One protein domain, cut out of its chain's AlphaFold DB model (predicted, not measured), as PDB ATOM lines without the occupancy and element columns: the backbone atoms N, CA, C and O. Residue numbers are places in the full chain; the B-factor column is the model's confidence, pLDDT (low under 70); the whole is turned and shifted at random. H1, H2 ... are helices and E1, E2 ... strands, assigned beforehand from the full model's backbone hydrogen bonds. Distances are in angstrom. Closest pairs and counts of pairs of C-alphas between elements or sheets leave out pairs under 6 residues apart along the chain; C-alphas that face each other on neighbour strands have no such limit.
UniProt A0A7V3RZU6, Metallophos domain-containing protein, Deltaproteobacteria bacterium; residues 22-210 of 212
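This is residues 22 to 210 of the 212 residues of the protein "Metallophos domain-containing protein" of Deltaproteobacteria bacterium (UniProt A0A7V3RZU6). A strongly twisted wall of six strands, E1 E2 E3 E4 E6 E5, has H2 over one face, while the three-stranded sheet E7 E8 E9 is partly face to face with the opposite face. H4, H5 and H6 gather beyond one end of the small sheet, H7 lies past its other end, and residues 24 to 29 stick out near the first printed residue. You have 189 printed residues with seven named helices and nine named strands, in the order H1 E1 E2 H2 E3 H3 E4 E5 E6 E7 E8 H4 H5 H6 E9 H7. The six-stranded sheet is mixed, the other antiparallel, and the class is mixed, helices and strands. The whole is compact, with a radius of gyration of the C-alphas of 17.2 A, and rounded, spanning 48 by 40 by 34 A.

Find C-alpha 22 at (-32.482, -22.880, 3.880), where H1, residues 22 to 25, begins. Then come two strands, E1, residues 33 to 37, and E2, residues 40 to 44. From C-alpha 59 at (-14.521, -14.744, 9.932), H2 runs 18.1 A to residue 71. Read on through E3, residues 77 to 80, to H3, residues 94 to 105, 16.6 A long. E4, residues 110 to 115, E5, residues 122 to 126, and E6, residues 133 to 137, follow. The two longest strands are E7, residues 147 to 154, 23.0 A, and E8, residues 157 to 164, 23.3 A. After them look for H4, residues 168 to 177, 14.3 A long, then H5, residues 180 to 183, and H6, residues 185 to 189. E9 holds residues 197 to 201, and H7, residues 204 to 207, ends with C-alpha 207 at (-2.954, -43.894, 4.808).

Begin at edge strand E1, which forms an antiparallel hairpin with E2; look for N 35 and O 42, 3.0 A apart. E2 and E3 are parallel, with N 78 and O 41 at 2.8 A, and E3 and E4 are parallel, with N 114 and O 79 at 2.8 A. E4 and E6 are parallel too, with N 115 and O 136 at 2.8 A. E5 and E6 form an antiparallel hairpin, with N 135 and O 124 at 2.8 A. E2, H2, E3 and E3, H3, E4 are strand-helix-strand units, two parallel neighbour strands with a helix between, each with a right-handed crossover. H2 is on this sheet at a height of 10.2 A and runs along the strands, over E2. H3 only grazes the sheet, with residues 101 to 105. H2 and H3 are close but not clearly touching, the closest C-alphas being those of Glu 66 and Leu 103, 7.5 A apart, at a shallow tilt of 5 degrees, the same way. In the other sheet, E7 and E8 form an antiparallel hairpin, with N 150 and O 161 at 2.8 A, and E8 and E9 are antiparallel, with N 160 and O 198 at 2.9 A. The closest C-alphas of E6 and E9 are those of Pro 134 and Tyr 200, 7.9 A apart. H4 only just is on this sheet, grazing it with residues 170 to 174. H5 meets H4 and H6 only through their links. The closest C-alphas of E4 and H7 are those of Val 111 and Ile 206, 7.4 A apart. H1 is on neither sheet. Every O i to N i+4 pair is within hydrogen-bond range in H2, H3, H4 and H6; H1, H5 and H7 are too short for such a pair.

The two C-alphas farthest apart are those of Phe 182 and Ala 208, at 49.3 A. The printed part has no cut. The long links are E2 to H2 and E3 to H3. The mean pLDDT of the printed part is 93.1; look for values under 70 at residues 87 to 88 and 127 to 131.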
ATOM      1  N   PHE A  22     -33.381 -21.731   3.984       96.75
ATOM      2  CA  PHE A  22     -32.482 -22.880   3.880       96.75
ATOM      3  C   PHE A  22     -32.297 -23.542   5.250       96.75
ATOM      4  O   PHE A  22     -32.562 -24.733   5.410       96.75
ATOM      5  N   LYS A  23     -31.932 -22.759   6.275       96.56
ATOM      6  CA  LYS A  23     -31.783 -23.297   7.635       96.56
ATOM      7  C   LYS A  23     -33.102 -23.820   8.188       96.56
ATOM      8  O   LYS A  23     -33.119 -24.879   8.806       96.56
ATOM      9  N   LYS A  24     -34.207 -23.111   7.948       96.50
ATOM     10  CA  LYS A  24     -35.527 -23.491   8.466       96.50
ATOM     11  C   LYS A  24     -36.044 -24.798   7.864       96.50
ATOM     12  O   LYS A  24     -36.470 -25.672   8.609       96.50
ATOM     13  N   VAL A  25     -35.987 -24.953   6.539       96.75
ATOM     14  CA  VAL A  25     -36.476 -26.149   5.828       96.75
ATOM     15  C   VAL A  25     -35.663 -27.385   6.200       96.75
ATOM     16  O   VAL A  25     -36.231 -28.459   6.385       96.75
ATOM     17  N   PHE A  26     -34.347 -27.235   6.349       96.06
ATOM     18  CA  PHE A  26     -33.462 -28.342   6.702       96.06
ATOM     19  C   PHE A  26     -33.223 -28.496   8.210       96.06
ATOM     20  O   PHE A  26     -32.438 -29.353   8.607       96.06
ATOM     21  N   ASN A  27     -33.917 -27.710   9.042       95.38
ATOM     22  CA  ASN A  27     -33.815 -27.719  10.503       95.38
ATOM     23  C   ASN A  27     -32.362 -27.615  11.013       95.38
ATOM     24  O   ASN A  27     -31.909 -28.425  11.822       95.38
ATOM     25  N   LEU A  28     -31.620 -26.633  10.498       95.06
ATOM     26  CA  LEU A  28     -30.208 -26.411  10.804       95.06
ATOM     27  C   LEU A  28     -30.015 -25.257  11.791       95.06
ATOM     28  O   LEU A  28     -30.460 -24.132  11.545       95.06
ATOM     29  N   GLU A  29     -29.253 -25.505  12.855       92.56
ATOM     30  CA  GLU A  29     -28.790 -24.448  13.762       92.56
ATOM     31  C   GLU A  29     -27.708 -23.574  13.122       92.56
ATOM     32  O   GLU A  29     -27.748 -22.356  13.265       92.56
ATOM     33  N   GLU A  30     -26.796 -24.170  12.355       93.88
ATOM     34  CA  GLU A  30     -25.723 -23.500  11.612       93.88
ATOM     35  C   GLU A  30     -25.651 -24.046  10.182       93.88
ATOM     36  O   GLU A  30     -25.994 -25.201   9.931       93.88
ATOM     37  N   SER A  31     -25.235 -23.210   9.227       92.94
ATOM     38  CA  SER A  31     -25.110 -23.601   7.814       92.94
ATOM     39  C   SER A  31     -23.742 -24.188   7.460       92.94
ATOM     40  O   SER A  31     -23.641 -24.908   6.469       92.94
ATOM     41  N   ALA A  32     -22.728 -23.952   8.298       95.88
ATOM     42  CA  ALA A  32     -21.447 -24.647   8.269       95.88
ATOM     43  C   ALA A  32     -21.377 -25.655   9.425       95.88
ATOM     44  O   ALA A  32     -21.677 -25.321  10.572       95.88
ATOM     45  N   TYR A  33     -21.006 -26.898   9.129       97.44
ATOM     46  CA  TYR A  33     -20.968 -27.973  10.120       97.44
ATOM     47  C   TYR A  33     -20.030 -29.103   9.691       97.44
ATOM     48  O   TYR A  33     -19.555 -29.164   8.556       97.44
ATOM     49  N   SER A  34     -19.746 -30.014  10.620       98.19
ATOM     50  CA  SER A  34     -18.946 -31.203  10.340       98.19
ATOM     51  C   SER A  34     -19.550 -32.441  10.983       98.19
ATOM     52  O   SER A  34     -20.321 -32.347  11.940       98.19
ATOM     53  N   PHE A  35     -19.202 -33.603  10.449       97.38
ATOM     54  CA  PHE A  35     -19.562 -34.893  11.016       97.38
ATOM     55  C   PHE A  35     -18.462 -35.910  10.732       97.38
ATOM     56  O   PHE A  35     -17.731 -35.800   9.747       97.38
ATOM     57  N   SER A  36     -18.360 -36.922  11.588       97.00
ATOM     58  CA  SER A  36     -17.438 -38.035  11.380       97.00
ATOM     59  C   SER A  36     -18.191 -39.287  10.961       97.00
ATOM     60  O   SER A  36     -19.258 -39.600  11.494       97.00
ATOM     61  N   HIS A  37     -17.615 -40.039  10.033       94.69
ATOM     62  CA  HIS A  37     -18.140 -41.331   9.613       94.69
ATOM     63  C   HIS A  37     -16.987 -42.260   9.241       94.69
ATOM     64  O   HIS A  37     -16.121 -41.880   8.461       94.69
ATOM     65  N   GLN A  38     -16.970 -43.471   9.812       93.44
ATOM     66  CA  GLN A  38     -15.966 -44.511   9.524       93.44
ATOM     67  C   GLN A  38     -14.508 -44.022   9.617       93.44
ATOM     68  O   GLN A  38     -13.666 -44.384   8.806       93.44
ATOM     69  N   GLY A  39     -14.204 -43.163  10.597       94.38
ATOM     70  CA  GLY A  39     -12.849 -42.634  10.789       94.38
ATOM     71  C   GLY A  39     -12.445 -41.501   9.840       94.38
ATOM     72  O   GLY A  39     -11.292 -41.090   9.882       94.38
ATOM     73  N   PHE A  40     -13.372 -40.970   9.039       96.88
ATOM     74  CA  PHE A  40     -13.182 -39.775   8.214       96.88
ATOM     75  C   PHE A  40     -13.970 -38.597   8.784       96.88
ATOM     76  O   PHE A  40     -15.065 -38.779   9.327       96.88
ATOM     77  N   LEU A  41     -13.431 -37.391   8.620       98.25
ATOM     78  CA  LEU A  41     -14.125 -36.139   8.892       98.25
ATOM     79  C   LEU A  41     -14.703 -35.589   7.588       98.25
ATOM     80  O   LEU A  41     -14.031 -35.558   6.561       98.25
ATOM     81  N   PHE A  42     -15.935 -35.107   7.646       98.31
ATOM     82  CA  PHE A  42     -16.605 -34.427   6.548       98.31
ATOM     83  C   PHE A  42     -16.971 -33.027   7.020       98.31
ATOM     84  O   PHE A  42     -17.603 -32.868   8.064       98.31
ATOM     85  N   ILE A  43     -16.554 -32.017   6.265       98.50
ATOM     86  CA  ILE A  43     -16.811 -30.607   6.551       98.50
ATOM     87  C   ILE A  43     -17.682 -30.048   5.431       98.50
ATOM     88  O   ILE A  43     -17.299 -30.096   4.265       98.50
ATOM     89  N   CYS A  44     -18.832 -29.489   5.794       97.50
ATOM     90  CA  CYS A  44     -19.712 -28.748   4.902       97.50
ATOM     91  C   CYS A  44     -19.564 -27.256   5.209       97.50
ATOM     92  O   CYS A  44     -19.892 -26.818   6.312       97.50
ATOM     93  N   LEU A  45     -19.037 -26.495   4.252       95.81
ATOM     94  CA  LEU A  45     -18.827 -25.054   4.358       95.81
ATOM     95  C   LEU A  45     -19.968 -24.277   3.712       95.81
ATOM     96  O   LEU A  45     -20.461 -24.649   2.646       95.81
ATOM     97  N   ASP A  46     -20.317 -23.154   4.328       94.62
ATOM     98  CA  ASP A  46     -21.183 -22.149   3.733       94.62
ATOM     99  C   ASP A  46     -20.329 -20.985   3.223       94.62
ATOM    100  O   ASP A  46     -19.880 -20.124   3.969       94.62
ATOM    101  N   ASP A  47     -20.071 -20.971   1.920       94.25
ATOM    102  CA  ASP A  47     -19.342 -19.879   1.272       94.25
ATOM    103  C   ASP A  47     -20.283 -18.830   0.659       94.25
ATOM    104  O   ASP A  47     -19.885 -18.082  -0.238       94.25
ATOM    105  N   THR A  48     -21.546 -18.772   1.097       93.94
ATOM    106  CA  THR A  48     -22.565 -17.893   0.523       93.94
ATOM    107  C   THR A  48     -22.870 -16.706   1.425       93.94
ATOM    108  O   THR A  48     -23.441 -16.823   2.510       93.94
ATOM    109  N   ARG A  49     -22.635 -15.501   0.904       93.62
ATOM    110  CA  ARG A  49     -23.155 -14.279   1.513       93.62
ATOM    111  C   ARG A  49     -24.675 -14.255   1.468       93.62
ATOM    112  O   ARG A  49     -25.287 -14.343   0.404       93.62
ATOM    113  N   LEU A  50     -25.285 -14.068   2.633       94.00
ATOM    114  CA  LEU A  50     -26.737 -14.163   2.775       94.00
ATOM    115  C   LEU A  50     -27.492 -13.032   2.079       94.00
ATOM    116  O   LEU A  50     -28.634 -13.243   1.694       94.00
ATOM    117  N   ASP A  51     -26.882 -11.862   1.910       94.31
ATOM    118  CA  ASP A  51     -27.509 -10.670   1.333       94.31
ATOM    119  C   ASP A  51     -27.623 -10.750  -0.197       94.31
ATOM    120  O   ASP A  51     -28.694 -10.540  -0.762       94.31
ATOM    121  N   ASN A  52     -26.529 -11.083  -0.880       93.00
ATOM    122  CA  ASN A  52     -26.431 -10.992  -2.340       93.00
ATOM    123  C   ASN A  52     -25.981 -12.286  -3.022       93.00
ATOM    124  O   ASN A  52     -25.955 -12.362  -4.249       93.00
ATOM    125  N   GLY A  53     -25.660 -13.318  -2.245       92.94
ATOM    126  CA  GLY A  53     -25.253 -14.614  -2.756       92.94
ATOM    127  C   GLY A  53     -23.816 -14.673  -3.243       92.94
ATOM    128  O   GLY A  53     -23.438 -15.734  -3.719       92.94
ATOM    129  N   LEU A  54     -23.019 -13.604  -3.167       93.25
ATOM    130  CA  LEU A  54     -21.601 -13.651  -3.532       93.25
ATOM    131  C   LEU A  54     -20.815 -14.572  -2.590       93.25
ATOM    132  O   LEU A  54     -21.237 -14.860  -1.473       93.25
ATOM    133  N   GLY A  55     -19.662 -15.026  -3.058       92.81
ATOM    134  CA  GLY A  55     -18.765 -15.921  -2.356       92.81
ATOM    135  C   GLY A  55     -18.000 -15.226  -1.235       92.81
ATOM    136  O   GLY A  55     -17.237 -14.285  -1.484       92.81
ATOM    137  N   GLU A  56     -18.169 -15.710  -0.015       92.25
ATOM    138  CA  GLU A  56     -17.378 -15.341   1.157       92.25
ATOM    139  C   GLU A  56     -17.566 -16.395   2.244       92.25
ATOM    140  O   GLU A  56     -18.690 -16.811   2.501       92.25
ATOM    141  N   ILE A  57     -16.479 -16.752   2.922       92.31
ATOM    142  CA  ILE A  57     -16.540 -17.456   4.203       92.31
ATOM    143  C   ILE A  57     -16.350 -16.386   5.290       92.31
ATOM    144  O   ILE A  57     -15.291 -15.746   5.318       92.31
ATOM    145  N   PRO A  58     -17.353 -16.123   6.147       90.56
ATOM    146  CA  PRO A  58     -17.240 -15.142   7.223       90.56
ATOM    147  C   PRO A  58     -16.148 -15.508   8.237       90.56
ATOM    148  O   PRO A  58     -15.867 -16.683   8.461       90.56
ATOM    149  N   GLU A  59     -15.595 -14.515   8.944       92.94
ATOM    150  CA  GLU A  59     -14.521 -14.744   9.932       92.94
ATOM    151  C   GLU A  59     -14.887 -15.797  10.986       92.94
ATOM    152  O   GLU A  59     -14.076 -16.660  11.311       92.94
ATOM    153  N   LYS A  60     -16.132 -15.773  11.485       93.44
ATOM    154  CA  LYS A  60     -16.610 -16.756  12.469       93.44
ATOM    155  C   LYS A  60     -16.497 -18.196  11.944       93.44
ATOM    156  O   LYS A  60     -16.204 -19.108  12.713       93.44
ATOM    157  N   GLU A  61     -16.728 -18.394  10.646       93.44
ATOM    158  CA  GLU A  61     -16.718 -19.707  10.001       93.44
ATOM    159  C   GLU A  61     -15.296 -20.131   9.652       93.44
ATOM    160  O   GLU A  61     -14.959 -21.296   9.844       93.44
ATOM    161  N   PHE A  62     -14.424 -19.195   9.262       95.62
ATOM    162  CA  PHE A  62     -12.992 -19.473   9.154       95.62
ATOM    163  C   PHE A  62     -12.386 -19.892  10.496       95.62
ATOM    164  O   PHE A  62     -11.724 -20.924  10.562       95.62
ATOM    165  N   ALA A  63     -12.659 -19.157  11.574       96.69
ATOM    166  CA  ALA A  63     -12.168 -19.500  12.907       96.69
ATOM    167  C   ALA A  63     -12.693 -20.871  13.375       96.69
ATOM    168  O   ALA A  63     -11.959 -21.666  13.971       96.69
ATOM    169  N   TRP A  64     -13.960 -21.182  13.080       97.56
ATOM    170  CA  TRP A  64     -14.526 -22.507  13.325       97.56
ATOM    171  C   TRP A  64     -13.832 -23.596  12.497       97.56
ATOM    172  O   TRP A  64     -13.493 -24.646  13.047       97.56
ATOM    173  N   LEU A  65     -13.582 -23.353  11.210       97.81
ATOM    174  CA  LEU A  65     -12.917 -24.294  10.312       97.81
ATOM    175  C   LEU A  65     -11.482 -24.580  10.770       97.81
ATOM    176  O   LEU A  65     -11.099 -25.741  10.901       97.81
ATOM    177  N   GLU A  66     -10.714 -23.538  11.084       98.06
ATOM    178  CA  GLU A  66      -9.353 -23.630  11.621       98.06
ATOM    179  C   GLU A  66      -9.314 -24.470  12.901       98.06
ATOM    180  O   GLU A  66      -8.538 -25.424  13.004       98.06
ATOM    181  N   LYS A  67     -10.204 -24.176  13.858       98.38
ATOM    182  CA  LYS A  67     -10.322 -24.937  15.107       98.38
ATOM    183  C   LYS A  67     -10.713 -26.392  14.852       98.38
ATOM    184  O   LYS A  67     -10.154 -27.293  15.478       98.38
ATOM    185  N   THR A  68     -11.659 -26.628  13.947       98.50
ATOM    186  CA  THR A  68     -12.157 -27.967  13.612       98.50
ATOM    187  C   THR A  68     -11.055 -28.813  12.984       98.50
ATOM    188  O   THR A  68     -10.831 -29.945  13.413       98.50
ATOM    189  N   LEU A  69     -10.306 -28.256  12.032       98.00
ATOM    190  CA  LEU A  69      -9.174 -28.930  11.404       98.00
ATOM    191  C   LEU A  69      -8.034 -29.184  12.399       98.00
ATOM    192  O   LEU A  69      -7.477 -30.281  12.421       98.00
ATOM    193  N   ALA A  70      -7.720 -28.216  13.267       98.19
ATOM    194  CA  ALA A  70      -6.706 -28.370  14.308       98.19
ATOM    195  C   ALA A  70      -7.066 -29.461  15.333       98.19
ATOM    196  O   ALA A  70      -6.199 -30.231  15.745       98.19
ATOM    197  N   ALA A  71      -8.340 -29.572  15.713       98.19
ATOM    198  CA  ALA A  71      -8.808 -30.614  16.624       98.19
ATOM    199  C   ALA A  71      -8.804 -32.018  15.991       98.19
ATOM    200  O   ALA A  71      -8.708 -33.013  16.704       98.19
ATOM    201  N   ASN A  72      -8.872 -32.106  14.659       97.81
ATOM    202  CA  ASN A  72      -8.998 -33.360  13.912       97.81
ATOM    203  C   ASN A  72      -7.787 -33.641  13.012       97.81
ATOM    204  O   ASN A  72      -7.904 -34.278  11.968       97.81
ATOM    205  N   ARG A  73      -6.593 -33.207  13.429       96.19
ATOM    206  CA  ARG A  73      -5.340 -33.382  12.670       96.19
ATOM    207  C   ARG A  73      -4.997 -34.825  12.315       96.19
ATOM    208  O   ARG A  73      -4.220 -35.046  11.398       96.19
ATOM    209  N   GLN A  74      -5.550 -35.781  13.054       95.88
ATOM    210  CA  GLN A  74      -5.308 -37.213  12.879       95.88
ATOM    211  C   GLN A  74      -6.468 -37.929  12.168       95.88
ATOM    212  O   GLN A  74      -6.595 -39.145  12.279       95.88
ATOM    213  N   MET A  75      -7.349 -37.187  11.491       96.31
ATOM    214  CA  MET A  75      -8.496 -37.735  10.774       96.31
ATOM    215  C   MET A  75      -8.455 -37.290   9.307       96.31
ATOM    216  O   MET A  75      -8.453 -36.080   9.047       96.31
ATOM    217  N   PRO A  76      -8.445 -38.224   8.339       96.69
ATOM    218  CA  PRO A  76      -8.568 -37.874   6.931       96.69
ATOM    219  C   PRO A  76      -9.857 -37.080   6.700       96.69
ATOM    220  O   PRO A  76     -10.929 -37.472   7.171       96.69
ATOM    221  N   THR A  77      -9.748 -35.944   6.018       97.56
ATOM    222  CA  THR A  77     -10.818 -34.943   5.973       97.56
ATOM    223  C   THR A  77     -11.264 -34.640   4.546       97.56
ATOM    224  O   THR A  77     -10.453 -34.296   3.688       97.56
ATOM    225  N   PHE A  78     -12.570 -34.707   4.307       97.94
ATOM    226  CA  PHE A  78     -13.228 -34.207   3.105       97.94
ATOM    227  C   PHE A  78     -13.829 -32.830   3.361       97.94
ATOM    228  O   PHE A  78     -14.458 -32.611   4.397       97.94
ATOM    229  N   ILE A  79     -13.693 -31.924   2.394       97.69
ATOM    230  CA  ILE A  79     -14.334 -30.607   2.447       97.69
ATOM    231  C   ILE A  79     -15.305 -30.461   1.280       97.69
ATOM    232  O   ILE A  79     -14.968 -30.754   0.136       97.69
ATOM    233  N   PHE A  80     -16.501 -29.976   1.582       97.94
ATOM    234  CA  PHE A  80     -17.543 -29.645   0.625       97.94
ATOM    235  C   PHE A  80     -17.859 -28.160   0.759       97.94
ATOM    236  O   PHE A  80     -18.026 -27.667   1.874       97.94
ATOM    237  N   SER A  81     -17.958 -27.453  -0.359       96.19
ATOM    238  CA  SER A  81     -18.487 -26.087  -0.405       96.19
ATOM    239  C   SER A  81     -19.218 -25.861  -1.726       96.19
ATOM    240  O   SER A  81     -19.217 -26.728  -2.598       96.19
ATOM    241  N   HIS A  82     -19.902 -24.733  -1.888       95.56
ATOM    242  CA  HIS A  82     -20.636 -24.493  -3.126       95.56
ATOM    243  C   HIS A  82     -19.702 -23.994  -4.216       95.56
ATOM    244  O   HIS A  82     -19.763 -24.466  -5.349       95.56
ATOM    245  N   ARG A  83     -18.811 -23.063  -3.881       91.25
ATOM    246  CA  ARG A  83     -17.933 -22.407  -4.841       91.25
ATOM    247  C   ARG A  83     -16.572 -23.066  -4.958       91.25
ATOM    248  O   ARG A  83     -16.003 -23.461  -3.945       91.25
ATOM    249  N   PRO A  84     -16.016 -23.107  -6.182       71.06
ATOM    250  CA  PRO A  84     -14.633 -23.499  -6.385       71.06
ATOM    251  C   PRO A  84     -13.679 -22.600  -5.597       71.06
ATOM    252  O   PRO A  84     -13.881 -21.386  -5.487       71.06
ATOM    253  N   ASP A  85     -12.559 -23.169  -5.171       75.06
ATOM    254  CA  ASP A  85     -11.412 -22.452  -4.623       75.06
ATOM    255  C   ASP A  85     -10.597 -21.739  -5.728       75.06
ATOM    256  O   ASP A  85      -9.375 -21.822  -5.773       75.06
ATOM    257  N   GLU A  86     -11.238 -21.027  -6.657       72.56
ATOM    258  CA  GLU A  86     -10.600 -20.421  -7.838       72.56
ATOM    259  C   GLU A  86     -10.137 -18.973  -7.596       72.56
ATOM    260  O   GLU A  86     -10.946 -18.047  -7.504       72.56
ATOM    261  N   LEU A  87      -8.816 -18.734  -7.552       68.81
ATOM    262  CA  LEU A  87      -8.280 -17.365  -7.503       68.81
ATOM    263  C   LEU A  87      -8.660 -16.602  -8.781       68.81
ATOM    264  O   LEU A  87      -8.392 -17.070  -9.886       68.81
ATOM    265  N   GLY A  88      -9.234 -15.407  -8.623       68.00
ATOM    266  CA  GLY A  88      -9.646 -14.548  -9.741       68.00
ATOM    267  C   GLY A  88     -11.063 -14.809 -10.262       68.00
ATOM    268  O   GLY A  88     -11.496 -14.134 -11.193       68.00
ATOM    269  N   ALA A  89     -11.802 -15.740  -9.654       80.50
ATOM    270  CA  ALA A  89     -13.232 -15.878  -9.885       80.50
ATOM    271  C   ALA A  89     -13.965 -14.564  -9.521       80.50
ATOM    272  O   ALA A  89     -13.728 -14.015  -8.444       80.50
ATOM    273  N   PRO A  90     -14.852 -14.043 -10.389       80.19
ATOM    274  CA  PRO A  90     -15.465 -12.726 -10.194       80.19
ATOM    275  C   PRO A  90     -16.485 -12.697  -9.049       80.19
ATOM    276  O   PRO A  90     -16.863 -11.627  -8.580       80.19
ATOM    277  N   ASP A  91     -16.958 -13.865  -8.624       86.94
ATOM    278  CA  ASP A  91     -18.101 -14.022  -7.738       86.94
ATOM    279  C   ASP A  91     -17.722 -14.466  -6.318       86.94
ATOM    280  O   ASP A  91     -18.616 -14.763  -5.536       86.94
ATOM    281  N   ILE A  92     -16.431 -14.481  -5.968       89.00
ATOM    282  CA  ILE A  92     -15.917 -14.778  -4.622       89.00
ATOM    283  C   ILE A  92     -14.785 -13.815  -4.261       89.00
ATOM    284  O   ILE A  92     -13.977 -13.432  -5.107       89.00
ATOM    285  N   LYS A  93     -14.710 -13.401  -2.991       86.62
ATOM    286  CA  LYS A  93     -13.639 -12.509  -2.526       86.62
ATOM    287  C   LYS A  93     -12.266 -13.182  -2.708       86.62
ATOM    288  O   LYS A  93     -12.057 -14.268  -2.160       86.62
ATOM    289  N   PRO A  94     -11.290 -12.545  -3.385       88.25
ATOM    290  CA  PRO A  94      -9.954 -13.120  -3.562       88.25
ATOM    291  C   PRO A  94      -9.272 -13.503  -2.244       88.25
ATOM    292  O   PRO A  94      -8.578 -14.513  -2.179       88.25
ATOM    293  N   GLN A  95      -9.507 -12.731  -1.178       89.81
ATOM    294  CA  GLN A  95      -8.967 -12.991   0.158       89.81
ATOM    295  C   GLN A  95      -9.542 -14.271   0.774       89.81
ATOM    296  O   GLN A  95      -8.804 -15.012   1.417       89.81
ATOM    297  N   THR A  96     -10.829 -14.563   0.543       91.56
ATOM    298  CA  THR A  96     -11.458 -15.819   0.975       91.56
ATOM    299  C   THR A  96     -10.770 -17.004   0.312       91.56
ATOM    300  O   THR A  96     -10.368 -17.937   1.001       91.56
ATOM    301  N   VAL A  97     -10.558 -16.945  -1.005       91.12
ATOM    302  CA  VAL A  97      -9.882 -18.026  -1.735       91.12
ATOM    303  C   VAL A  97      -8.428 -18.178  -1.285       91.12
ATOM    304  O   VAL A  97      -7.968 -19.296  -1.072       91.12
ATOM    305  N   ALA A  98      -7.702 -17.070  -1.119       91.06
ATOM    306  CA  ALA A  98      -6.306 -17.091  -0.689       91.06
ATOM    307  C   ALA A  98      -6.143 -17.726   0.700       91.06
ATOM    308  O   ALA A  98      -5.334 -18.639   0.849       91.06
ATOM    309  N   ARG A  99      -6.949 -17.304   1.686       92.56
ATOM    310  CA  ARG A  99      -6.925 -17.872   3.043       92.56
ATOM    311  C   ARG A  99      -7.366 -19.329   3.058       92.56
ATOM    312  O   ARG A  99      -6.746 -20.140   3.734       92.56
ATOM    313  N   PHE A 100      -8.409 -19.681   2.303       92.69
ATOM    314  CA  PHE A 100      -8.852 -21.070   2.211       92.69
ATOM    315  C   PHE A 100      -7.739 -21.961   1.657       92.69
ATOM    316  O   PHE A 100      -7.403 -22.965   2.274       92.69
ATOM    317  N   ARG A 101      -7.081 -21.545   0.568       91.19
ATOM    318  CA  ARG A 101      -5.915 -22.249   0.021       91.19
ATOM    319  C   ARG A 101      -4.767 -22.325   1.026       91.19
ATOM    320  O   ARG A 101      -4.228 -23.401   1.223       91.19
ATOM    321  N   GLU A 102      -4.402 -21.242   1.703       91.44
ATOM    322  CA  GLU A 102      -3.377 -21.303   2.755       91.44
ATOM    323  C   GLU A 102      -3.723 -22.353   3.823       91.44
ATOM    324  O   GLU A 102      -2.887 -23.193   4.167       91.44
ATOM    325  N   LEU A 103      -4.981 -22.377   4.268       92.62
ATOM    326  CA  LEU A 103      -5.462 -23.342   5.244       92.62
ATOM    327  C   LEU A 103      -5.375 -24.781   4.728       92.62
ATOM    328  O   LEU A 103      -4.913 -25.649   5.466       92.62
ATOM    329  N   LEU A 104      -5.758 -25.044   3.475       92.38
ATOM    330  CA  LEU A 104      -5.595 -26.367   2.863       92.38
ATOM    331  C   LEU A 104      -4.124 -26.820   2.916       92.38
ATOM    332  O   LEU A 104      -3.835 -27.970   3.233       92.38
ATOM    333  N   GLY A 105      -3.178 -25.908   2.677       90.94
ATOM    334  CA  GLY A 105      -1.740 -26.212   2.614       90.94
ATOM    335  C   GLY A 105      -1.133 -26.466   3.986       90.94
ATOM    336  O   GLY A 105      -0.214 -27.266   4.137       90.94
ATOM    337  N   GLN A 106      -1.698 -25.834   5.010       92.62
ATOM    338  CA  GLN A 106      -1.363 -26.084   6.404       92.62
ATOM    339  C   GLN A 106      -2.015 -27.359   6.951       92.62
ATOM    340  O   GLN A 106      -1.726 -27.723   8.091       92.62
ATOM    341  N   ASN A 107      -2.908 -28.022   6.204       94.12
ATOM    342  CA  ASN A 107      -3.720 -29.155   6.652       94.12
ATOM    343  C   ASN A 107      -3.568 -30.388   5.750       94.12
ATOM    344  O   ASN A 107      -4.495 -30.739   5.021       94.12
ATOM    345  N   PRO A 108      -2.427 -31.104   5.848       92.75
ATOM    346  CA  PRO A 108      -2.140 -32.255   4.994       92.75
ATOM    347  C   PRO A 108      -3.066 -33.452   5.238       92.75
ATOM    348  O   PRO A 108      -3.042 -34.382   4.450       92.75
ATOM    349  N   GLN A 109      -3.884 -33.450   6.299       95.12
ATOM    350  CA  GLN A 109      -4.895 -34.481   6.536       95.12
ATOM    351  C   GLN A 109      -6.123 -34.363   5.614       95.12
ATOM    352  O   GLN A 109      -7.000 -35.226   5.641       95.12
ATOM    353  N   ILE A 110      -6.239 -33.287   4.829       95.31
ATOM    354  CA  ILE A 110      -7.336 -33.099   3.874       95.31
ATOM    355  C   ILE A 110      -7.065 -33.948   2.630       95.31
ATOM    356  O   ILE A 110      -5.994 -33.861   2.040       95.31
ATOM    357  N   VAL A 111      -8.045 -34.760   2.227       95.12
ATOM    358  CA  VAL A 111      -7.873 -35.766   1.161       95.12
ATOM    359  C   VAL A 111      -8.556 -35.407  -0.153       95.12
ATOM    360  O   VAL A 111      -8.127 -35.882  -1.201       95.12
ATOM    361  N   ALA A 112      -9.622 -34.604  -0.118       95.69
ATOM    362  CA  ALA A 112     -10.275 -34.070  -1.310       95.69
ATOM    363  C   ALA A 112     -11.205 -32.900  -0.963       95.69
ATOM    364  O   ALA A 112     -11.819 -32.870   0.112       95.69
ATOM    365  N   CYS A 113     -11.360 -31.986  -1.918       96.38
ATOM    366  CA  CYS A 113     -12.360 -30.925  -1.882       96.38
ATOM    367  C   CYS A 113     -13.386 -31.124  -3.003       96.38
ATOM    368  O   CYS A 113     -13.022 -31.424  -4.140       96.38
ATOM    369  N   PHE A 114     -14.665 -30.942  -2.690       97.19
ATOM    370  CA  PHE A 114     -15.765 -31.035  -3.644       97.19
ATOM    371  C   PHE A 114     -16.530 -29.720  -3.684       97.19
ATOM    372  O   PHE A 114     -16.980 -29.229  -2.647       97.19
ATOM    373  N   HIS A 115     -16.718 -29.189  -4.887       95.94
ATOM    374  CA  HIS A 115     -17.485 -27.970  -5.102       95.94
ATOM    375  C   HIS A 115     -18.508 -28.117  -6.228       95.94
ATOM    376  O   HIS A 115     -18.448 -29.042  -7.041       95.94
ATOM    377  N   GLY A 116     -19.457 -27.186  -6.267       94.19
ATOM    378  CA  GLY A 116     -20.456 -27.044  -7.321       94.19
ATOM    379  C   GLY A 116     -20.293 -25.720  -8.067       94.19
ATOM    380  O   GLY A 116     -19.222 -25.405  -8.590       94.19
ATOM    381  N   HIS A 117     -21.382 -24.947  -8.126       95.19
ATOM    382  CA  HIS A 117     -21.484 -23.577  -8.651       95.19
ATOM    383  C   HIS A 117     -21.207 -23.364 -10.154       95.19
ATOM    384  O   HIS A 117     -21.991 -22.699 -10.825       95.19
ATOM    385  N   ARG A 118     -20.136 -23.924 -10.725       92.56
ATOM    386  CA  ARG A 118     -19.764 -23.726 -12.142       92.56
ATOM    387  C   ARG A 118     -20.570 -24.570 -13.126       92.56
ATOM    388  O   ARG A 118     -20.440 -24.375 -14.330       92.56
ATOM    389  N   HIS A 119     -21.339 -25.535 -12.618       94.94
ATOM    390  CA  HIS A 119     -22.148 -26.487 -13.392       94.94
ATOM    391  C   HIS A 119     -21.328 -27.357 -14.372       94.94
ATOM    392  O   HIS A 119     -21.882 -28.091 -15.187       94.94
ATOM    393  N   LYS A 120     -19.998 -27.306 -14.269       93.94
ATOM    394  CA  LYS A 120     -19.032 -27.932 -15.168       93.94
ATOM    395  C   LYS A 120     -18.323 -29.085 -14.464       93.94
ATOM    396  O   LYS A 120     -18.011 -28.980 -13.284       93.94
ATOM    397  N   ALA A 121     -17.997 -30.138 -15.215       96.62
ATOM    398  CA  ALA A 121     -17.064 -31.164 -14.767       96.62
ATOM    399  C   ALA A 121     -15.626 -30.652 -14.864       96.62
ATOM    400  O   ALA A 121     -15.168 -30.262 -15.947       96.62
ATOM    401  N   GLN A 122     -14.913 -30.670 -13.747       95.38
ATOM    402  CA  GLN A 122     -13.496 -30.350 -13.707       95.38
ATOM    403  C   GLN A 122     -12.848 -31.063 -12.531       95.38
ATOM    404  O   GLN A 122     -13.394 -31.056 -11.429       95.38
ATOM    405  N   ILE A 123     -11.667 -31.626 -12.756       94.69
ATOM    406  CA  ILE A 123     -10.812 -32.097 -11.669       94.69
ATOM    407  C   ILE A 123      -9.483 -31.372 -11.793       94.69
ATOM    408  O   ILE A 123      -8.793 -31.467 -12.805       94.69
ATOM    409  N   SER A 124      -9.130 -30.625 -10.757       90.25
ATOM    410  CA  SER A 124      -7.827 -29.982 -10.640       90.25
ATOM    411  C   SER A 124      -7.058 -30.560  -9.470       90.25
ATOM    412  O   SER A 124      -7.634 -30.895  -8.442       90.25
ATOM    413  N   ASN A 125      -5.741 -30.631  -9.620       84.25
ATOM    414  CA  ASN A 125      -4.852 -31.035  -8.545       84.25
ATOM    415  C   ASN A 125      -4.171 -29.802  -7.968       84.25
ATOM    416  O   ASN A 125      -3.391 -29.134  -8.657       84.25
ATOM    417  N   TRP A 126      -4.451 -29.514  -6.706       78.19
ATOM    418  CA  TRP A 126      -3.791 -28.446  -5.984       78.19
ATOM    419  C   TRP A 126      -2.466 -28.948  -5.388       78.19
ATOM    420  O   TRP A 126      -2.406 -30.029  -4.811       78.19
ATOM    421  N   LYS A 127      -1.383 -28.188  -5.604       68.75
ATOM    422  CA  LYS A 127       0.019 -28.640  -5.442       68.75
ATOM    423  C   LYS A 127       0.751 -28.066  -4.219       68.75
ATOM    424  O   LYS A 127       1.976 -28.068  -4.198       68.75
ATOM    425  N   ALA A 128       0.053 -27.465  -3.257       59.56
ATOM    426  CA  ALA A 128       0.735 -26.671  -2.226       59.56
ATOM    427  C   ALA A 128       1.454 -27.493  -1.143       59.56
ATOM    428  O   ALA A 128       2.305 -26.946  -0.451       59.56
ATOM    429  N   ALA A 129       1.165 -28.788  -1.023       50.06
ATOM    430  CA  ALA A 129       2.012 -29.743  -0.316       50.06
ATOM    431  C   ALA A 129       2.644 -30.679  -1.358       50.06
ATOM    432  O   ALA A 129       2.181 -30.732  -2.492       50.06
ATOM    433  N   SER A 130       3.686 -31.431  -1.010       47.66
ATOM    434  CA  SER A 130       4.390 -32.406  -1.871       47.66
ATOM    435  C   SER A 130       3.508 -33.490  -2.525       47.66
ATOM    436  O   SER A 130       4.014 -34.383  -3.200       47.66
ATOM    437  N   GLU A 131       2.196 -33.415  -2.328       65.19
ATOM    438  CA  GLU A 131       1.167 -34.341  -2.751       65.19
ATOM    439  C   GLU A 131       0.044 -33.562  -3.454       65.19
ATOM    440  O   GLU A 131      -0.265 -32.416  -3.126       65.19
ATOM    441  N   HIS A 132      -0.551 -34.184  -4.468       83.19
ATOM    442  CA  HIS A 132      -1.628 -33.587  -5.248       83.19
ATOM    443  C   HIS A 132      -2.946 -33.730  -4.475       83.19
ATOM    444  O   HIS A 132      -3.427 -34.852  -4.323       83.19
ATOM    445  N   LEU A 133      -3.529 -32.624  -4.001       91.50
ATOM    446  CA  LEU A 133      -4.874 -32.607  -3.414       91.50
ATOM    447  C   LEU A 133      -5.911 -32.504  -4.546       91.50
ATOM    448  O   LEU A 133      -5.926 -31.482  -5.243       91.50
ATOM    449  N   PRO A 134      -6.775 -33.513  -4.752       93.94
ATOM    450  CA  PRO A 134      -7.827 -33.417  -5.749       93.94
ATOM    451  C   PRO A 134      -8.916 -32.430  -5.311       93.94
ATOM    452  O   PRO A 134      -9.487 -32.523  -4.221       93.94
ATOM    453  N   VAL A 135      -9.232 -31.511  -6.217       94.31
ATOM    454  CA  VAL A 135     -10.346 -30.569  -6.133       94.31
ATOM    455  C   VAL A 135     -11.304 -30.882  -7.276       94.31
ATOM    456  O   VAL A 135     -10.937 -30.792  -8.450       94.31
ATOM    457  N   ILE A 136     -12.526 -31.278  -6.930       96.25
ATOM    458  CA  ILE A 136     -13.523 -31.791  -7.865       96.25
ATOM    459  C   ILE A 136     -14.677 -30.796  -7.977       96.25
ATOM    460  O   ILE A 136     -15.376 -30.536  -6.999       96.25
ATOM    461  N   LEU A 137     -14.925 -30.300  -9.189       95.69
ATOM    462  CA  LEU A 137     -16.161 -29.605  -9.539       95.69
ATOM    463  C   LEU A 137     -17.165 -30.613 -10.076       95.69
ATOM    464  O   LEU A 137     -16.973 -31.219 -11.137       95.69
ATOM    465  N   VAL A 138     -18.232 -30.807  -9.309       96.62
ATOM    466  CA  VAL A 138     -19.313 -31.719  -9.657       96.62
ATOM    467  C   VAL A 138     -20.296 -30.972 -10.564       96.62
ATOM    468  O   VAL A 138     -20.764 -29.887 -10.200       96.62
ATOM    469  N   PRO A 139     -20.632 -31.521 -11.746       95.56
ATOM    470  CA  PRO A 139     -21.645 -30.931 -12.604       95.56
ATOM    471  C   PRO A 139     -22.987 -30.806 -11.896       95.56
ATOM    472  O   PRO A 139     -23.346 -31.609 -11.036       95.56
ATOM    473  N   SER A 140     -23.749 -29.814 -12.325       95.06
ATOM    474  CA  SER A 140     -25.098 -29.599 -11.834       95.06
ATOM    475  C   SER A 140     -26.037 -30.718 -12.293       95.06
ATOM    476  O   SER A 140     -25.895 -31.304 -13.370       95.06
ATOM    477  N   THR A 141     -27.034 -31.001 -11.460       95.25
ATOM    478  CA  THR A 141     -28.139 -31.893 -11.815       95.25
ATOM    479  C   THR A 141     -29.178 -31.172 -12.685       95.25
ATOM    480  O   THR A 141     -29.855 -31.831 -13.475       95.25
ATOM    481  N   LYS A 142     -29.275 -29.833 -12.588       94.44
ATOM    482  CA  LYS A 142     -30.298 -29.009 -13.256       94.44
ATOM    483  C   LYS A 142     -30.207 -29.077 -14.773       94.44
ATOM    484  O   LYS A 142     -31.242 -29.188 -15.407       94.44
ATOM    485  N   GLU A 143     -29.034 -28.942 -15.372       95.06
ATOM    486  CA  GLU A 143     -28.883 -28.838 -16.830       95.06
ATOM    487  C   GLU A 143     -27.749 -29.720 -17.334       95.06
ATOM    488  O   GLU A 143     -27.051 -30.356 -16.548       95.06
ATOM    489  N   TYR A 144     -27.576 -29.775 -18.656       96.94
ATOM    490  CA  TYR A 144     -26.503 -30.513 -19.305       96.94
ATOM    491  C   TYR A 144     -25.148 -30.315 -18.581       96.94
ATOM    492  O   TYR A 144     -24.704 -29.181 -18.426       96.94
ATOM    493  N   PRO A 145     -24.437 -31.397 -18.201       94.94
ATOM    494  CA  PRO A 145     -24.675 -32.787 -18.603       94.94
ATOM    495  C   PRO A 145     -25.762 -33.545 -17.827       94.94
ATOM    496  O   PRO A 145     -26.114 -34.637 -18.274       94.94
ATOM    497  N   SER A 146     -26.300 -32.957 -16.756       94.94
ATOM    498  CA  SER A 146     -27.258 -33.490 -15.778       94.94
ATOM    499  C   SER A 146     -26.792 -34.792 -15.140       94.94
ATOM    500  O   SER A 146     -26.680 -35.833 -15.784       94.94
ATOM    501  N   GLY A 147     -26.475 -34.738 -13.851       95.69
ATOM    502  CA  GLY A 147     -26.003 -35.912 -13.136       95.69
ATOM    503  C   GLY A 147     -25.594 -35.633 -11.704       95.69
ATOM    504  O   GLY A 147     -25.948 -34.605 -11.124       95.69
ATOM    505  N   PHE A 148     -24.842 -36.575 -11.152       97.06
ATOM    506  CA  PHE A 148     -24.295 -36.525  -9.803       97.06
ATOM    507  C   PHE A 148     -22.952 -37.260  -9.727       97.06
ATOM    508  O   PHE A 148     -22.627 -38.110 -10.557       97.06
ATOM    509  N   GLY A 149     -22.156 -36.920  -8.717       97.31
ATOM    510  CA  GLY A 149     -20.919 -37.623  -8.393       97.31
ATOM    511  C   GLY A 149     -21.170 -38.855  -7.530       97.31
ATOM    512  O   GLY A 149     -21.919 -38.793  -6.558       97.31
ATOM    513  N   ILE A 150     -20.505 -39.965  -7.841       97.75
ATOM    514  CA  ILE A 150     -20.399 -41.136  -6.967       97.75
ATOM    515  C   ILE A 150     -18.963 -41.206  -6.470       97.75
ATOM    516  O   ILE A 150     -18.037 -41.345  -7.269       97.75
ATOM    517  N   ILE A 151     -18.792 -41.145  -5.151       97.50
ATOM    518  CA  ILE A 151     -17.498 -41.287  -4.485       97.50
ATOM    519  C   ILE A 151     -17.503 -42.616  -3.735       97.50
ATOM    520  O   ILE A 151     -18.419 -42.899  -2.961       97.50
ATOM    521  N   ARG A 152     -16.486 -43.441  -3.970       97.69
ATOM    522  CA  ARG A 152     -16.218 -44.664  -3.210       97.69
ATOM    523  C   ARG A 152     -14.908 -44.466  -2.470       97.69
ATOM    524  O   ARG A 152     -13.903 -44.167  -3.106       97.69
ATOM    525  N   VAL A 153     -14.942 -44.600  -1.151       96.00
ATOM    526  CA  VAL A 153     -13.776 -44.429  -0.280       96.00
ATOM    527  C   VAL A 153     -13.339 -45.803   0.209       96.00
ATOM    528  O   VAL A 153     -14.175 -46.601   0.630       96.00
ATOM    529  N   PHE A 154     -12.042 -46.060   0.120       94.31
ATOM    530  CA  PHE A 154     -11.370 -47.294   0.505       94.31
ATOM    531  C   PHE A 154     -10.253 -46.967   1.502       94.31
ATOM    532  O   PHE A 154      -9.914 -45.803   1.718       94.31
ATOM    533  N   GLU A 155      -9.630 -47.991   2.078       91.25
ATOM    534  CA  GLU A 155      -8.564 -47.832   3.069       91.25
ATOM    535  C   GLU A 155      -7.347 -47.082   2.505       91.25
ATOM    536  O   GLU A 155      -6.685 -46.327   3.211       91.25
ATOM    537  N   ASN A 156      -7.065 -47.276   1.213       93.50
ATOM    538  CA  ASN A 156      -5.871 -46.752   0.550       93.50
ATOM    539  C   ASN A 156      -6.152 -45.642  -0.465       93.50
ATOM    540  O   ASN A 156      -5.219 -45.207  -1.130       93.50
ATOM    541  N   GLY A 157      -7.398 -45.199  -0.625       95.38
ATOM    542  CA  GLY A 157      -7.720 -44.221  -1.655       95.38
ATOM    543  C   GLY A 157      -9.209 -44.028  -1.878       95.38
ATOM    544  O   GLY A 157     -10.054 -44.531  -1.140       95.38
ATOM    545  N   LEU A 158      -9.534 -43.311  -2.944       96.69
ATOM    546  CA  LEU A 158     -10.903 -43.105  -3.387       96.69
ATOM    547  C   LEU A 158     -11.042 -43.215  -4.901       96.69
ATOM    548  O   LEU A 158     -10.093 -43.038  -5.667       96.69
ATOM    549  N   VAL A 159     -12.275 -43.466  -5.327       98.25
ATOM    550  CA  VAL A 159     -12.702 -43.375  -6.721       98.25
ATOM    551  C   VAL A 159     -13.858 -42.392  -6.806       98.25
ATOM    552  O   VAL A 159     -14.841 -42.533  -6.080       98.25
ATOM    553  N   TYR A 160     -13.763 -41.434  -7.721       98.31
ATOM    554  CA  TYR A 160     -14.861 -40.551  -8.098       98.31
ATOM    555  C   TYR A 160     -15.273 -40.826  -9.543       98.31
ATOM    556  O   TYR A 160     -14.427 -40.885 -10.436       98.31
ATOM    557  N   ASN A 161     -16.576 -40.962  -9.778       98.12
ATOM    558  CA  ASN A 161     -17.164 -41.019 -11.111       98.12
ATOM    559  C   ASN A 161     -18.365 -40.078 -11.184       98.12
ATOM    560  O   ASN A 161     -19.265 -40.149 -10.348       98.12
ATOM    561  N   PHE A 162     -18.427 -39.256 -12.222       98.06
ATOM    562  CA  PHE A 162     -19.650 -38.558 -12.582       98.06
ATOM    563  C   PHE A 162     -20.603 -39.510 -13.313       98.06
ATOM    564  O   PHE A 162     -20.239 -40.125 -14.319       98.06
ATOM    565  N   HIS A 163     -21.833 -39.599 -12.823       96.50
ATOM    566  CA  HIS A 163     -22.903 -40.388 -13.409       96.50
ATOM    567  C   HIS A 163     -23.984 -39.458 -13.957       96.50
ATOM    568  O   HIS A 163     -24.548 -38.647 -13.221       96.50
ATOM    569  N   ARG A 164     -24.264 -39.567 -15.259       95.19
ATOM    570  CA  ARG A 164     -25.364 -38.828 -15.885       95.19
ATOM    571  C   ARG A 164     -26.691 -39.462 -15.515       95.19
ATOM    572  O   ARG A 164     -26.779 -40.680 -15.421       95.19
ATOM    573  N   THR A 165     -27.713 -38.638 -15.362       94.81
ATOM    574  CA  THR A 165     -29.089 -39.128 -15.302       94.81
ATOM    575  C   THR A 165     -29.495 -39.679 -16.674       94.81
ATOM    576  O   THR A 165     -29.186 -39.092 -17.712       94.81
ATOM    577  N   ASP A 166     -30.160 -40.833 -16.685       94.94
ATOM    578  CA  ASP A 166     -30.464 -41.601 -17.900       94.94
ATOM    579  C   ASP A 166     -31.945 -42.002 -18.027       94.94
ATOM    580  O   ASP A 166     -32.316 -42.750 -18.932       94.94
ATOM    581  N   CYS A 167     -32.813 -41.458 -17.169       94.88
ATOM    582  CA  CYS A 167     -34.257 -41.626 -17.307       94.88
ATOM    583  C   CYS A 167     -34.781 -40.935 -18.588       94.88
ATOM    584  O   CYS A 167     -34.173 -39.952 -19.017       94.88
ATOM    585  N   PRO A 168     -35.900 -41.382 -19.196       97.06
ATOM    586  CA  PRO A 168     -36.423 -40.778 -20.428       97.06
ATOM    587  C   PRO A 168     -36.561 -39.248 -20.354       97.06
ATOM    588  O   PRO A 168     -35.946 -38.543 -21.155       97.06
ATOM    589  N   ASP A 169     -37.240 -38.738 -19.323       95.88
ATOM    590  CA  ASP A 169     -37.425 -37.296 -19.101       95.88
ATOM    591  C   ASP A 169     -36.089 -36.579 -18.840       95.88
ATOM    592  O   ASP A 169     -35.864 -35.453 -19.281       95.88
ATOM    593  N   CYS A 170     -35.154 -37.248 -18.161       94.81
ATOM    594  CA  CYS A 170     -33.817 -36.735 -17.874       94.81
ATOM    595  C   CYS A 170     -33.008 -36.547 -19.164       94.81
ATOM    596  O   CYS A 170     -32.322 -35.539 -19.337       94.81
ATOM    597  N   LEU A 171     -33.077 -37.521 -20.075       95.25
ATOM    598  CA  LEU A 171     -32.384 -37.489 -21.358       95.25
ATOM    599  C   LEU A 171     -32.981 -36.428 -22.281       95.25
ATOM    600  O   LEU A 171     -32.218 -35.700 -22.918       95.25
ATOM    601  N   GLU A 172     -34.308 -36.292 -22.312       96.31
ATOM    602  CA  GLU A 172     -34.994 -35.215 -23.033       96.31
ATOM    603  C   GLU A 172     -34.593 -33.839 -22.486       96.31
ATOM    604  O   GLU A 172     -34.195 -32.945 -23.240       96.31
ATOM    605  N   TRP A 173     -34.598 -33.677 -21.163       96.56
ATOM    606  CA  TRP A 173     -34.195 -32.435 -20.514       96.56
ATOM    607  C   TRP A 173     -32.716 -32.104 -20.751       96.56
ATOM    608  O   TRP A 173     -32.359 -30.969 -21.077       96.56
ATOM    609  N   SER A 174     -31.834 -33.102 -20.676       95.56
ATOM    610  CA  SER A 174     -30.411 -32.965 -21.010       95.56
ATOM    611  C   SER A 174     -30.216 -32.599 -22.490       95.56
ATOM    612  O   SER A 174     -29.375 -31.762 -22.820       95.56
ATOM    613  N   ALA A 175     -31.016 -33.168 -23.401       95.44
ATOM    614  CA  ALA A 175     -31.003 -32.848 -24.829       95.44
ATOM    615  C   ALA A 175     -31.561 -31.454 -25.145       95.44
ATOM    616  O   ALA A 175     -31.143 -30.843 -26.127       95.44
ATOM    617  N   THR A 176     -32.454 -30.934 -24.309       96.88
ATOM    618  CA  THR A 176     -32.964 -29.563 -24.402       96.88
ATOM    619  C   THR A 176     -31.914 -28.577 -23.898       96.88
ATOM    620  O   THR A 176     -31.477 -27.682 -24.620       96.88
ATOM    621  N   THR A 177     -31.418 -28.789 -22.681       97.56
ATOM    622  CA  THR A 177     -30.471 -27.880 -22.022       97.56
ATOM    623  C   THR A 177     -29.062 -27.921 -22.609       97.56
ATOM    624  O   THR A 177     -28.303 -26.973 -22.439       97.56
ATOM    625  N   ARG A 178     -28.698 -28.932 -23.416       96.62
ATOM    626  CA  ARG A 178     -27.447 -28.874 -24.199       96.62
ATOM    627  C   ARG A 178     -27.405 -27.686 -25.175       96.62
ATOM    628  O   ARG A 178     -26.329 -27.368 -25.674       96.62
ATOM    629  N   GLN A 179     -28.562 -27.090 -25.493       97.44
ATOM    630  CA  GLN A 179     -28.678 -25.902 -26.344       97.44
ATOM    631  C   GLN A 179     -28.367 -24.596 -25.601       97.44
ATOM    632  O   GLN A 179     -28.207 -23.553 -26.239       97.44
ATOM    633  N   GLU A 180     -28.224 -24.633 -24.272       95.38
ATOM    634  CA  GLU A 180     -27.730 -23.491 -23.507       95.38
ATOM    635  C   GLU A 180     -26.347 -23.047 -24.011       95.38
ATOM    636  O   GLU A 180     -25.595 -23.799 -24.646       95.38
ATOM    637  N   TYR A 181     -26.009 -21.786 -23.732       93.62
ATOM    638  CA  TYR A 181     -24.783 -21.155 -24.227       93.62
ATOM    639  C   TYR A 181     -24.673 -21.216 -25.758       93.62
ATOM    640  O   TYR A 181     -23.594 -21.462 -26.296       93.62
ATOM    641  N   PHE A 182     -25.793 -21.014 -26.463       96.31
ATOM    642  CA  PHE A 182     -25.874 -21.085 -27.929       96.31
ATOM    643  C   PHE A 182     -25.393 -22.440 -28.484       96.31
ATOM    644  O   PHE A 182     -24.598 -22.498 -29.421       96.31
ATOM    645  N   GLY A 183     -25.817 -23.546 -27.861       96.62
ATOM    646  CA  GLY A 183     -25.425 -24.907 -28.251       96.62
ATOM    647  C   GLY A 183     -24.052 -25.351 -27.748       96.62
ATOM    648  O   GLY A 183     -23.583 -26.435 -28.105       96.62
ATOM    649  N   ARG A 184     -23.378 -24.536 -26.928       96.75
ATOM    650  CA  ARG A 184     -22.004 -24.805 -26.478       96.75
ATOM    651  C   ARG A 184     -21.910 -25.527 -25.141       96.75
ATOM    652  O   ARG A 184     -20.790 -25.902 -24.785       96.75
ATOM    653  N   ALA A 185     -23.014 -25.787 -24.438       97.00
ATOM    654  CA  ALA A 185     -22.999 -26.501 -23.156       97.00
ATOM    655  C   ALA A 185     -22.139 -27.792 -23.173       97.00
ATOM    656  O   ALA A 185     -21.313 -27.945 -22.272       97.00
ATOM    657  N   PRO A 186     -22.172 -28.662 -24.210       96.62
ATOM    658  CA  PRO A 186     -21.262 -29.810 -24.300       96.62
ATOM    659  C   PRO A 186     -19.775 -29.463 -24.266       96.62
ATOM    660  O   PRO A 186     -19.003 -30.147 -23.601       96.62
ATOM    661  N   SER A 187     -19.375 -28.395 -24.952       95.31
ATOM    662  CA  SER A 187     -17.976 -27.957 -25.004       95.31
ATOM    663  C   SER A 187     -17.521 -27.224 -23.740       95.31
ATOM    664  O   SER A 187     -16.336 -27.231 -23.427       95.31
ATOM    665  N   VAL A 188     -18.451 -26.592 -23.018       94.19
ATOM    666  CA  VAL A 188     -18.148 -25.731 -21.864       94.19
ATOM    667  C   VAL A 188     -18.270 -26.494 -20.544       94.19
ATOM    668  O   VAL A 188     -17.405 -26.356 -19.682       94.19
ATOM    669  N   LEU A 189     -19.313 -27.313 -20.391       96.25
ATOM    670  CA  LEU A 189     -19.703 -27.916 -19.114       96.25
ATOM    671  C   LEU A 189     -19.281 -29.380 -18.972       96.25
ATOM    672  O   LEU A 189     -19.099 -29.855 -17.856       96.25
ATOM    673  N   PHE A 190     -19.121 -30.123 -20.074       95.88
ATOM    674  CA  PHE A 190     -18.929 -31.571 -19.953       95.88
ATOM    675  C   PHE A 190     -17.536 -31.968 -19.468       95.88
ATOM    676  O   PHE A 190     -17.399 -33.023 -18.852       95.88
ATOM    677  N   GLY A 191     -16.518 -31.163 -19.777       94.94
ATOM    678  CA  GLY A 191     -15.118 -31.497 -19.515       94.94
ATOM    679  C   GLY A 191     -14.611 -32.697 -20.328       94.94
ATOM    680  O   GLY A 191     -15.291 -33.249 -21.206       94.94
ATOM    681  N   ARG A 192     -13.381 -33.111 -20.036       96.00
ATOM    682  CA  ARG A 192     -12.733 -34.319 -20.562       96.00
ATOM    683  C   ARG A 192     -13.133 -35.548 -19.740       96.00
ATOM    684  O   ARG A 192     -13.862 -35.457 -18.758       96.00
ATOM    685  N   LEU A 193     -12.677 -36.732 -20.146       96.06
ATOM    686  CA  LEU A 193     -12.935 -37.956 -19.379       96.06
ATOM    687  C   LEU A 193     -12.290 -37.905 -17.983       96.06
ATOM    688  O   LEU A 193     -12.926 -38.312 -17.010       96.06
ATOM    689  N   GLU A 194     -11.071 -37.368 -17.906       96.00
ATOM    690  CA  GLU A 194     -10.302 -37.145 -16.671       96.00
ATOM    691  C   GLU A 194     -10.937 -36.095 -15.739       96.00
ATOM    692  O   GLU A 194     -10.742 -36.154 -14.536       96.00
ATOM    693  N   ASP A 195     -11.791 -35.206 -16.262       96.44
ATOM    694  CA  ASP A 195     -12.575 -34.254 -15.455       96.44
ATOM    695  C   ASP A 195     -13.824 -34.890 -14.816       96.44
ATOM    696  O   ASP A 195     -14.533 -34.264 -14.029       96.44
ATOM    697  N   ARG A 196     -14.144 -36.131 -15.193       97.06
ATOM    698  CA  ARG A 196     -15.350 -36.854 -14.765       97.06
ATOM    699  C   ARG A 196     -15.039 -38.138 -14.010       97.06
ATOM    700  O   ARG A 196     -15.962 -38.763 -13.496       97.06
ATOM    701  N   ASN A 197     -13.779 -38.563 -13.987       97.88
ATOM    702  CA  ASN A 197     -13.359 -39.822 -13.393       97.88
ATOM    703  C   ASN A 197     -11.993 -39.653 -12.747       97.88
ATOM    704  O   ASN A 197     -11.061 -39.177 -13.389       97.88
ATOM    705  N   LEU A 198     -11.877 -40.102 -11.504       97.12
ATOM    706  CA  LEU A 198     -10.649 -40.049 -10.728       97.12
ATOM    707  C   LEU A 198     -10.479 -41.356  -9.966       97.12
ATOM    708  O   LEU A 198     -11.411 -41.834  -9.323       97.12
ATOM    709  N   VAL A 199      -9.263 -41.885 -10.013       96.94
ATOM    710  CA  VAL A 199      -8.739 -42.829  -9.028       96.94
ATOM    711  C   VAL A 199      -7.639 -42.078  -8.300       96.94
ATOM    712  O   VAL A 199      -6.741 -41.536  -8.945       96.94
ATOM    713  N   TYR A 200      -7.749 -41.983  -6.983       95.31
ATOM    714  CA  TYR A 200      -6.799 -41.256  -6.158       95.31
ATOM    715  C   TYR A 200      -6.324 -42.155  -5.031       95.31
ATOM    716  O   TYR A 200      -7.087 -42.473  -4.117       95.31
ATOM    717  N   ASP A 201      -5.062 -42.556  -5.114       94.75
ATOM    718  CA  ASP A 201      -4.400 -43.259  -4.029       94.75
ATOM    719  C   ASP A 201      -4.063 -42.259  -2.931       94.75
ATOM    720  O   ASP A 201      -3.432 -41.226  -3.170       94.75
ATOM    721  N   PHE A 202      -4.483 -42.579  -1.713       93.50
ATOM    722  CA  PHE A 202      -4.112 -41.795  -0.559       93.50
ATOM    723  C   PHE A 202      -2.596 -41.829  -0.387       93.50
ATOM    724  O   PHE A 202      -1.986 -42.910  -0.379       93.50
ATOM    725  N   PRO A 203      -1.972 -40.665  -0.190       90.94
ATOM    726  CA  PRO A 203      -0.562 -40.632   0.123       90.94
ATOM    727  C   PRO A 203      -0.249 -41.353   1.437       90.94
ATOM    728  O   PRO A 203      -1.137 -41.624   2.247       90.94
ATOM    729  N   GLU A 204       1.017 -41.708   1.658       91.25
ATOM    730  CA  GLU A 204       1.420 -42.485   2.840       91.25
ATOM    731  C   GLU A 204       1.023 -41.799   4.154       91.25
ATOM    732  O   GLU A 204       0.489 -42.457   5.047       91.25
ATOM    733  N   ALA A 205       1.179 -40.473   4.227       90.69
ATOM    734  CA  ALA A 205       0.778 -39.685   5.386       90.69
ATOM    735  C   ALA A 205      -0.723 -39.820   5.696       90.69
ATOM    736  O   ALA A 205      -1.090 -39.978   6.855       90.69
ATOM    737  N   ILE A 206      -1.586 -39.829   4.674       93.00
ATOM    738  CA  ILE A 206      -3.032 -40.039   4.837       93.00
ATOM    739  C   ILE A 206      -3.347 -41.487   5.204       93.00
ATOM    740  O   ILE A 206      -4.136 -41.727   6.117       93.00
ATOM    741  N   ARG A 207      -2.732 -42.465   4.527       93.38
ATOM    742  CA  ARG A 207      -2.954 -43.894   4.808       93.38
ATOM    743  C   ARG A 207      -2.614 -44.251   6.252       93.38
ATOM    744  O   ARG A 207      -3.302 -45.072   6.844       93.38
ATOM    745  N   ALA A 208      -1.608 -43.600   6.839       92.62
ATOM    746  CA  ALA A 208      -1.264 -43.760   8.250       92.62
ATOM    747  C   ALA A 208      -2.361 -43.265   9.217       92.62
ATOM    748  O   ALA A 208      -2.422 -43.733  10.354       92.62
ATOM    749  N   LEU A 209      -3.229 -42.344   8.780       92.88
ATOM    750  CA  LEU A 209      -4.361 -41.833   9.562       92.88
ATOM    751  C   LEU A 209      -5.629 -42.688   9.416       92.88
ATOM    752  O   LEU A 209      -6.485 -42.670  10.304       92.88
ATOM    753  N   VAL A 210      -5.771 -43.428   8.311       90.50
ATOM    754  CA  VAL A 210      -6.912 -44.324   8.092       90.50
ATOM    755  C   VAL A 210      -6.772 -45.525   9.024       90.50
ATOM    756  O   VAL A 210      -5.918 -46.394   8.845       90.50
TER     757      VAL A 210